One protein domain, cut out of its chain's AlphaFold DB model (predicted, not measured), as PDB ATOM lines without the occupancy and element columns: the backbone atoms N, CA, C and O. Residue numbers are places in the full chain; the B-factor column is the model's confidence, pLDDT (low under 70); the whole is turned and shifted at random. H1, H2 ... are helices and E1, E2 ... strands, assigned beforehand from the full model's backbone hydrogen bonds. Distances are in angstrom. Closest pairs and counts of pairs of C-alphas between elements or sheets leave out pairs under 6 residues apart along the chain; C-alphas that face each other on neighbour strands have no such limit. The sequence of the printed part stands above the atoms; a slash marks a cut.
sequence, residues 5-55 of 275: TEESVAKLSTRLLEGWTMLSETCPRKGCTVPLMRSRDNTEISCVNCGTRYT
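This is residues 5 to 55 of the 275 residues of an uncharacterized protein of Chloropicon primus (UniProt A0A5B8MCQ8). A small three-stranded meander, E1 E2 E3, each strand the antiparallel neighbour of the one before, is only grazed by one helix, H1; after E3 the last stretch folds back, and residues 53 to 54 pair antiparallel with 45 to 46. The printed part has 51 residues, with one named helix and three named strands in the order H1 E1 E2 E3 along the chain; 26 residues are in named elements, the class is mixed, helices and strands, and the whole is compact, with a radius of gyration of the C-alphas of 10.0 A and spans of 28 by 24 by 17 A.

H1, residues 5 to 17, begins at C-alpha (36.939, 23.952, 125.823) and is 18.7 A long. E1 is residues 21 to 26, 13.2 A; E2 35 to 38, 10.1 A; E3 45 to 47, 7.2 A, ending at C-alpha (39.075, 35.844, 131.408).

H1 grazes the sheet with residues 8 to 16; its closest C-alphas to E1 are Leu 16 and Met 22, 7.7 A. Every O i to N i+4 pair of H1 is within hydrogen-bond range. Hairpin E1 and E2 has N 21 and O 38 at 2.8 A; hairpin E2 and E3 has N 37 and O 46 at 2.9 A.

The farthest C-alphas, Gly 31 and Asp 41, are 28.5 A apart. The printed part has no cut, no link is long, and no printed residue is under 70.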
ATOM      1  N   THR A   5      36.262  24.399 124.592       80.62
ATOM      2  CA  THR A   5      36.939  23.952 125.823       80.62
ATOM      3  C   THR A   5      38.432  23.699 125.628       80.62
ATOM      4  O   THR A   5      39.222  24.173 126.439       80.62
ATOM      5  N   GLU A   6      38.844  23.021 124.553       89.31
ATOM      6  CA  GLU A   6      40.260  22.683 124.324       89.31
ATOM      7  C   GLU A   6      41.131  23.930 124.110       89.31
ATOM      8  O   GLU A   6      42.188  24.068 124.730       89.31
ATOM      9  N   GLU A   7      40.654  24.895 123.319       90.75
ATOM     10  CA  GLU A   7      41.360  26.163 123.101       90.75
ATOM     11  C   GLU A   7      41.477  26.982 124.399       90.75
ATOM     12  O   GLU A   7      42.517  27.588 124.671       90.75
ATOM     13  N   SER A   8      40.440  26.955 125.242       90.69
ATOM     14  CA  SER A   8      40.472  27.606 126.557       90.69
ATOM     15  C   SER A   8      41.548  27.004 127.462       90.69
ATOM     16  O   SER A   8      42.243  27.746 128.154       90.69
ATOM     17  N   VAL A   9      41.719  25.677 127.440       93.69
ATOM     18  CA  VAL A   9      42.739  24.978 128.239       93.69
ATOM     19  C   VAL A   9      44.150  25.315 127.750       93.69
ATOM     20  O   VAL A   9      45.017  25.602 128.574       93.69
ATOM     21  N   ALA A  10      44.376  25.359 126.434       95.00
ATOM     22  CA  ALA A  10      45.678  25.715 125.861       95.00
ATOM     23  C   ALA A  10      46.088  27.166 126.179       95.00
ATOM     24  O   ALA A  10      47.239  27.449 126.524       95.00
ATOM     25  N   LYS A  11      45.140  28.107 126.120       95.38
ATOM     26  CA  LYS A  11      45.396  29.495 126.526       95.38
ATOM     27  C   LYS A  11      45.642  29.601 128.033       95.38
ATOM     28  O   LYS A  11      46.495  30.377 128.454       95.38
ATOM     29  N   LEU A  12      44.935  28.809 128.842       96.19
ATOM     30  CA  LEU A  12      45.093  28.803 130.296       96.19
ATOM     31  C   LEU A  12      46.485  28.299 130.688       96.19
ATOM     32  O   LEU A  12      47.163  28.956 131.477       96.19
ATOM     33  N   SER A  13      46.948  27.188 130.106       96.69
ATOM     34  CA  SER A  13      48.295  26.668 130.367       96.69
ATOM     35  C   SER A  13      49.382  27.659 129.942       96.69
ATOM     36  O   SER A  13      50.327  27.880 130.694       96.69
ATOM     37  N   THR A  14      49.207  28.333 128.802       97.44
ATOM     38  CA  THR A  14      50.133  29.378 128.334       97.44
ATOM     39  C   THR A  14      50.244  30.525 129.343       97.44
ATOM     40  O   THR A  14      51.346  30.906 129.729       97.44
ATOM     41  N   ARG A  15      49.115  31.028 129.860       97.75
ATOM     42  CA  ARG A  15      49.103  32.102 130.868       97.75
ATOM     43  C   ARG A  15      49.763  31.686 132.182       97.75
ATOM     44  O   ARG A  15      50.493  32.478 132.771       97.75
ATOM     45  N   LEU A  16      49.557  30.448 132.633       97.19
ATOM     46  CA  LEU A  16      50.239  29.938 133.828       97.19
ATOM     47  C   LEU A  16      51.766  29.917 133.642       97.19
ATOM     48  O   LEU A  16      52.494  30.299 134.555       97.19
ATOM     49  N   LEU A  17      52.250  29.539 132.453       97.44
ATOM     50  CA  LEU A  17      53.684  29.553 132.126       97.44
ATOM     51  C   LEU A  17      54.258  30.975 132.017       97.44
ATOM     52  O   LEU A  17      55.414  31.197 132.366       97.44
ATOM     53  N   GLU A  18      53.447  31.953 131.610       97.00
ATOM     54  CA  GLU A  18      53.791  33.384 131.644       97.00
ATOM     55  C   GLU A  18      53.826  33.969 133.074       97.00
ATOM     56  O   GLU A  18      54.194  35.130 133.267       97.00
ATOM     57  N   GLY A  19      53.453  33.188 134.095       96.88
ATOM     58  CA  GLY A  19      53.423  33.623 135.492       96.88
ATOM     59  C   GLY A  19      52.117  34.296 135.915       96.88
ATOM     60  O   GLY A  19      52.097  35.013 136.917       96.88
ATOM     61  N   TRP A  20      51.025  34.087 135.176       98.19
ATOM     62  CA  TRP A  20      49.694  34.487 135.630       98.19
ATOM     63  C   TRP A  20      49.208  33.559 136.740       98.19
ATOM     64  O   TRP A  20      49.485  32.361 136.743       98.19
ATOM     65  N   THR A  21      48.426  34.105 137.666       97.94
ATOM     66  CA  THR A  21      47.832  33.355 138.776       97.94
ATOM     67  C   THR A  21      46.339  33.164 138.537       97.94
ATOM     68  O   THR A  21      45.633  34.113 138.195       97.94
ATOM     69  N   MET A  22      45.843  31.940 138.703       97.62
ATOM     70  CA  MET A  22      44.412  31.644 138.630       97.62
ATOM     71  C   MET A  22      43.707  32.145 139.895       97.62
ATOM     72  O   MET A  22      44.173  31.892 141.004       97.62
ATOM     73  N   LEU A  23      42.594  32.855 139.724       97.25
ATOM     74  CA  LEU A  23      41.735  33.310 140.813       97.25
ATOM     75  C   LEU A  23      40.634  32.277 141.096       97.25
ATOM     76  O   LEU A  23      40.324  31.428 140.258       97.25
ATOM     77  N   SER A  24      40.041  32.346 142.287       96.25
ATOM     78  CA  SER A  24      38.914  31.488 142.687       96.25
ATOM     79  C   SER A  24      37.604  31.830 141.968       96.25
ATOM     80  O   SER A  24      36.673  31.029 141.933       96.25
ATOM     81  N   GLU A  25      37.526  33.032 141.411       95.69
ATOM     82  CA  GLU A  25      36.349  33.617 140.800       95.69
ATOM     83  C   GLU A  25      36.230  33.207 139.330       95.69
ATOM     84  O   GLU A  25      37.201  33.194 138.570       95.69
ATOM     85  N   THR A  26      35.008  32.892 138.906       95.81
ATOM     86  CA  THR A  26      34.690  32.538 137.520       95.81
ATOM     87  C   THR A  26      34.241  33.758 136.722       95.81
ATOM     88  O   THR A  26      33.792  34.767 137.267       95.81
ATOM     89  N   CYS A  27      34.384  33.686 135.398       95.50
ATOM     90  CA  CYS A  27      33.974  34.767 134.511       95.50
ATOM     91  C   CYS A  27      32.468  35.085 134.668       95.50
ATOM     92  O   CYS A  27      31.639  34.202 134.463       95.50
ATOM     93  N   PRO A  28      32.075  36.347 134.935       95.12
ATOM     94  CA  PRO A  28      30.668  36.718 135.121       95.12
ATOM     95  C   PRO A  28      29.853  36.730 133.815       95.12
ATOM     96  O   PRO A  28      28.647  36.990 133.828       95.12
ATOM     97  N   ARG A  29      30.482  36.478 132.658       92.19
ATOM     98  CA  ARG A  29      29.777  36.415 131.374       92.19
ATOM     99  C   ARG A  29      28.873  35.184 131.357       92.19
ATOM    100  O   ARG A  29      29.342  34.063 131.528       92.19
ATOM    101  N   LYS A  30      27.578  35.388 131.090       93.31
ATOM    102  CA  LYS A  30      26.588  34.301 131.008       93.31
ATOM    103  C   LYS A  30      27.082  33.185 130.077       93.31
ATOM    104  O   LYS A  30      27.370  33.441 128.910       93.31
ATOM    105  N   GLY A  31      27.173  31.965 130.609       90.62
ATOM    106  CA  GLY A  31      27.622  30.776 129.878       90.62
ATOM    107  C   GLY A  31      29.137  30.547 129.850       90.62
ATOM    108  O   GLY A  31      29.572  29.537 129.304       90.62
ATOM    109  N   CYS A  32      29.952  31.429 130.439       93.00
ATOM    110  CA  CYS A  32      31.380  31.183 130.611       93.00
ATOM    111  C   CYS A  32      31.670  30.690 132.032       93.00
ATOM    112  O   CYS A  32      31.401  31.387 133.000       93.00
ATOM    113  N   THR A  33      32.245  29.496 132.154       93.31
ATOM    114  CA  THR A  33      32.616  28.880 133.443       93.31
ATOM    115  C   THR A  33      34.124  28.908 133.704       93.31
ATOM    116  O   THR A  33      34.607  28.281 134.640       93.31
ATOM    117  N   VAL A  34      34.882  29.622 132.869       94.94
ATOM    118  CA  VAL A  34      36.346  29.653 132.936       94.94
ATOM    119  C   VAL A  34      36.791  30.568 134.087       94.94
ATOM    120  O   VAL A  34      36.239  31.668 134.220       94.94
ATOM    121  N   PRO A  35      37.757  30.136 134.919       96.12
ATOM    122  CA  PRO A  35      38.281  30.951 136.010       96.12
ATOM    123  C   PRO A  35      38.974  32.213 135.485       96.12
ATOM    124  O   PRO A  35      39.570  32.220 134.402       96.12
ATOM    125  N   LEU A  36      38.890  33.295 136.258       97.19
ATOM    126  CA  LEU A  36      39.626  34.526 135.989       97.19
ATOM    127  C   LEU A  36      41.112  34.331 136.298       97.19
ATOM    128  O   LEU A  36      41.490  33.583 137.199       97.19
ATOM    129  N   MET A  37      41.970  35.022 135.553       98.06
ATOM    130  CA  MET A  37      43.412  35.020 135.783       98.06
ATOM    131  C   MET A  37      43.908  36.429 136.063       98.06
ATOM    132  O   MET A  37      43.466  37.391 135.437       98.06
ATOM    133  N   ARG A  38      44.858  36.534 136.987       98.06
ATOM    134  CA  ARG A  38      45.548  37.769 137.339       98.06
ATOM    135  C   ARG A  38      46.972  37.747 136.793       98.06
ATOM    136  O   ARG A  38      47.677  36.748 136.927       98.06
ATOM    137  N   SER A  39      47.375  38.845 136.169       97.69
ATOM    138  CA  SER A  39      48.738  39.064 135.667       97.69
ATOM    139  C   SER A  39      49.781  38.987 136.779       97.69
ATOM    140  O   SER A  39      49.483  39.257 137.944       97.69
ATOM    141  N   ARG A  40      51.024  38.663 136.407       97.00
ATOM    142  CA  ARG A  40      52.165  38.587 137.331       97.00
ATOM    143  C   ARG A  40      52.387  39.885 138.115       97.00
ATOM    144  O   ARG A  40      52.724  39.837 139.294       97.00
ATOM    145  N   ASP A  41      52.143  41.023 137.473       95.75
ATOM    146  CA  ASP A  41      52.305  42.354 138.069       95.75
ATOM    147  C   ASP A  41      51.068  42.804 138.870       95.75
ATOM    148  O   ASP A  41      51.052  43.898 139.428       95.75
ATOM    149  N   ASN A  42      50.027  41.963 138.951       93.94
ATOM    150  CA  ASN A  42      48.726  42.248 139.567       93.94
ATOM    151  C   ASN A  42      47.987  43.468 138.985       93.94
ATOM    152  O   ASN A  42      47.082  43.993 139.623       93.94
ATOM    153  N   THR A  43      48.331  43.918 137.776       94.88
ATOM    154  CA  THR A  43      47.736  45.112 137.148       94.88
ATOM    155  C   THR A  43      46.476  44.813 136.339       94.88
ATOM    156  O   THR A  43      45.656  45.693 136.098       94.88
ATOM    157  N   GLU A  44      46.341  43.576 135.869       96.31
ATOM    158  CA  GLU A  44      45.256  43.134 134.995       96.31
ATOM    159  C   GLU A  44      44.648  41.822 135.499       96.31
ATOM    160  O   GLU A  44      45.376  40.863 135.779       96.31
ATOM    161  N   ILE A  45      43.314  41.778 135.549       97.69
ATOM    162  CA  ILE A  45      42.518  40.555 135.686       97.69
ATOM    163  C   ILE A  45      41.806  40.318 134.354       97.69
ATOM    164  O   ILE A  45      41.170  41.225 133.822       97.69
ATOM    165  N   SER A  46      41.891  39.115 133.790       97.38
ATOM    166  CA  SER A  46      41.219  38.791 132.528       97.38
ATOM    167  C   SER A  46      40.661  37.369 132.499       97.38
ATOM    168  O   SER A  46      41.168  36.458 133.156       97.38
ATOM    169  N   CYS A  47      39.583  37.174 131.737       96.62
ATOM    170  CA  CYS A  47      39.075  35.844 131.408       96.62
ATOM    171  C   CYS A  47      39.797  35.309 130.170       96.62
ATOM    172  O   CYS A  47      39.738  35.918 129.103       96.62
ATOM    173  N   VAL A  48      40.400  34.126 130.285       96.25
ATOM    174  CA  VAL A  48      41.175  33.493 129.207       96.25
ATOM    175  C   VAL A  48      40.329  33.171 127.972       96.25
ATOM    176  O   VAL A  48      40.791  33.326 126.845       96.25
ATOM    177  N   ASN A  49      39.083  32.734 128.176       94.38
ATOM    178  CA  ASN A  49      38.190  32.348 127.082       94.38
ATOM    179  C   ASN A  49      37.519  33.560 126.428       94.38
ATOM    180  O   ASN A  49      37.455  33.670 125.209       94.38
ATOM    181  N   CYS A  50      37.025  34.502 127.237       92.62
ATOM    182  CA  CYS A  50      36.304  35.664 126.717       92.62
ATOM    183  C   CYS A  50      37.225  36.799 126.256       92.62
ATOM    184  O   CYS A  50      36.759  37.685 125.547       92.62
ATOM    185  N   GLY A  51      38.475  36.835 126.728       92.69
ATOM    186  CA  GLY A  51      39.398  37.960 126.547       92.69
ATOM    187  C   GLY A  51      38.995  39.233 127.304       92.69
ATOM    188  O   GLY A  51      39.695  40.239 127.238       92.69
ATOM    189  N   THR A  52      37.866  39.217 128.019       94.44
ATOM    190  CA  THR A  52      37.360  40.375 128.758       94.44
ATOM    191  C   THR A  52      38.246  40.659 129.962       94.44
ATOM    192  O   THR A  52      38.536  39.759 130.756       94.44
ATOM    193  N   ARG A  53      38.652  41.922 130.092       96.25
ATOM    194  CA  ARG A  53      39.399  42.447 131.234       96.25
ATOM    195  C   ARG A  53      38.442  42.889 132.325       96.25
ATOM    196  O   ARG A  53      37.380  43.437 132.038       96.25
ATOM    197  N   TYR A  54      38.840  42.683 133.565       95.75
ATOM    198  CA  TYR A  54      38.083  43.025 134.751       95.75
ATOM    199  C   TYR A  54      38.937  43.892 135.673       95.75
ATOM    200  O   TYR A  54      40.159  43.771 135.718       95.75
ATOM    201  N   THR A  55      38.266  44.786 136.387       94.44
ATOM    202  CA  THR A  55      38.825  45.459 137.566       94.44
ATOM    203  C   THR A  55      38.867  44.495 138.754       94.44
ATOM    204  O   THR A  55      38.236  43.438 138.705       94.44
TER     205      THR A  55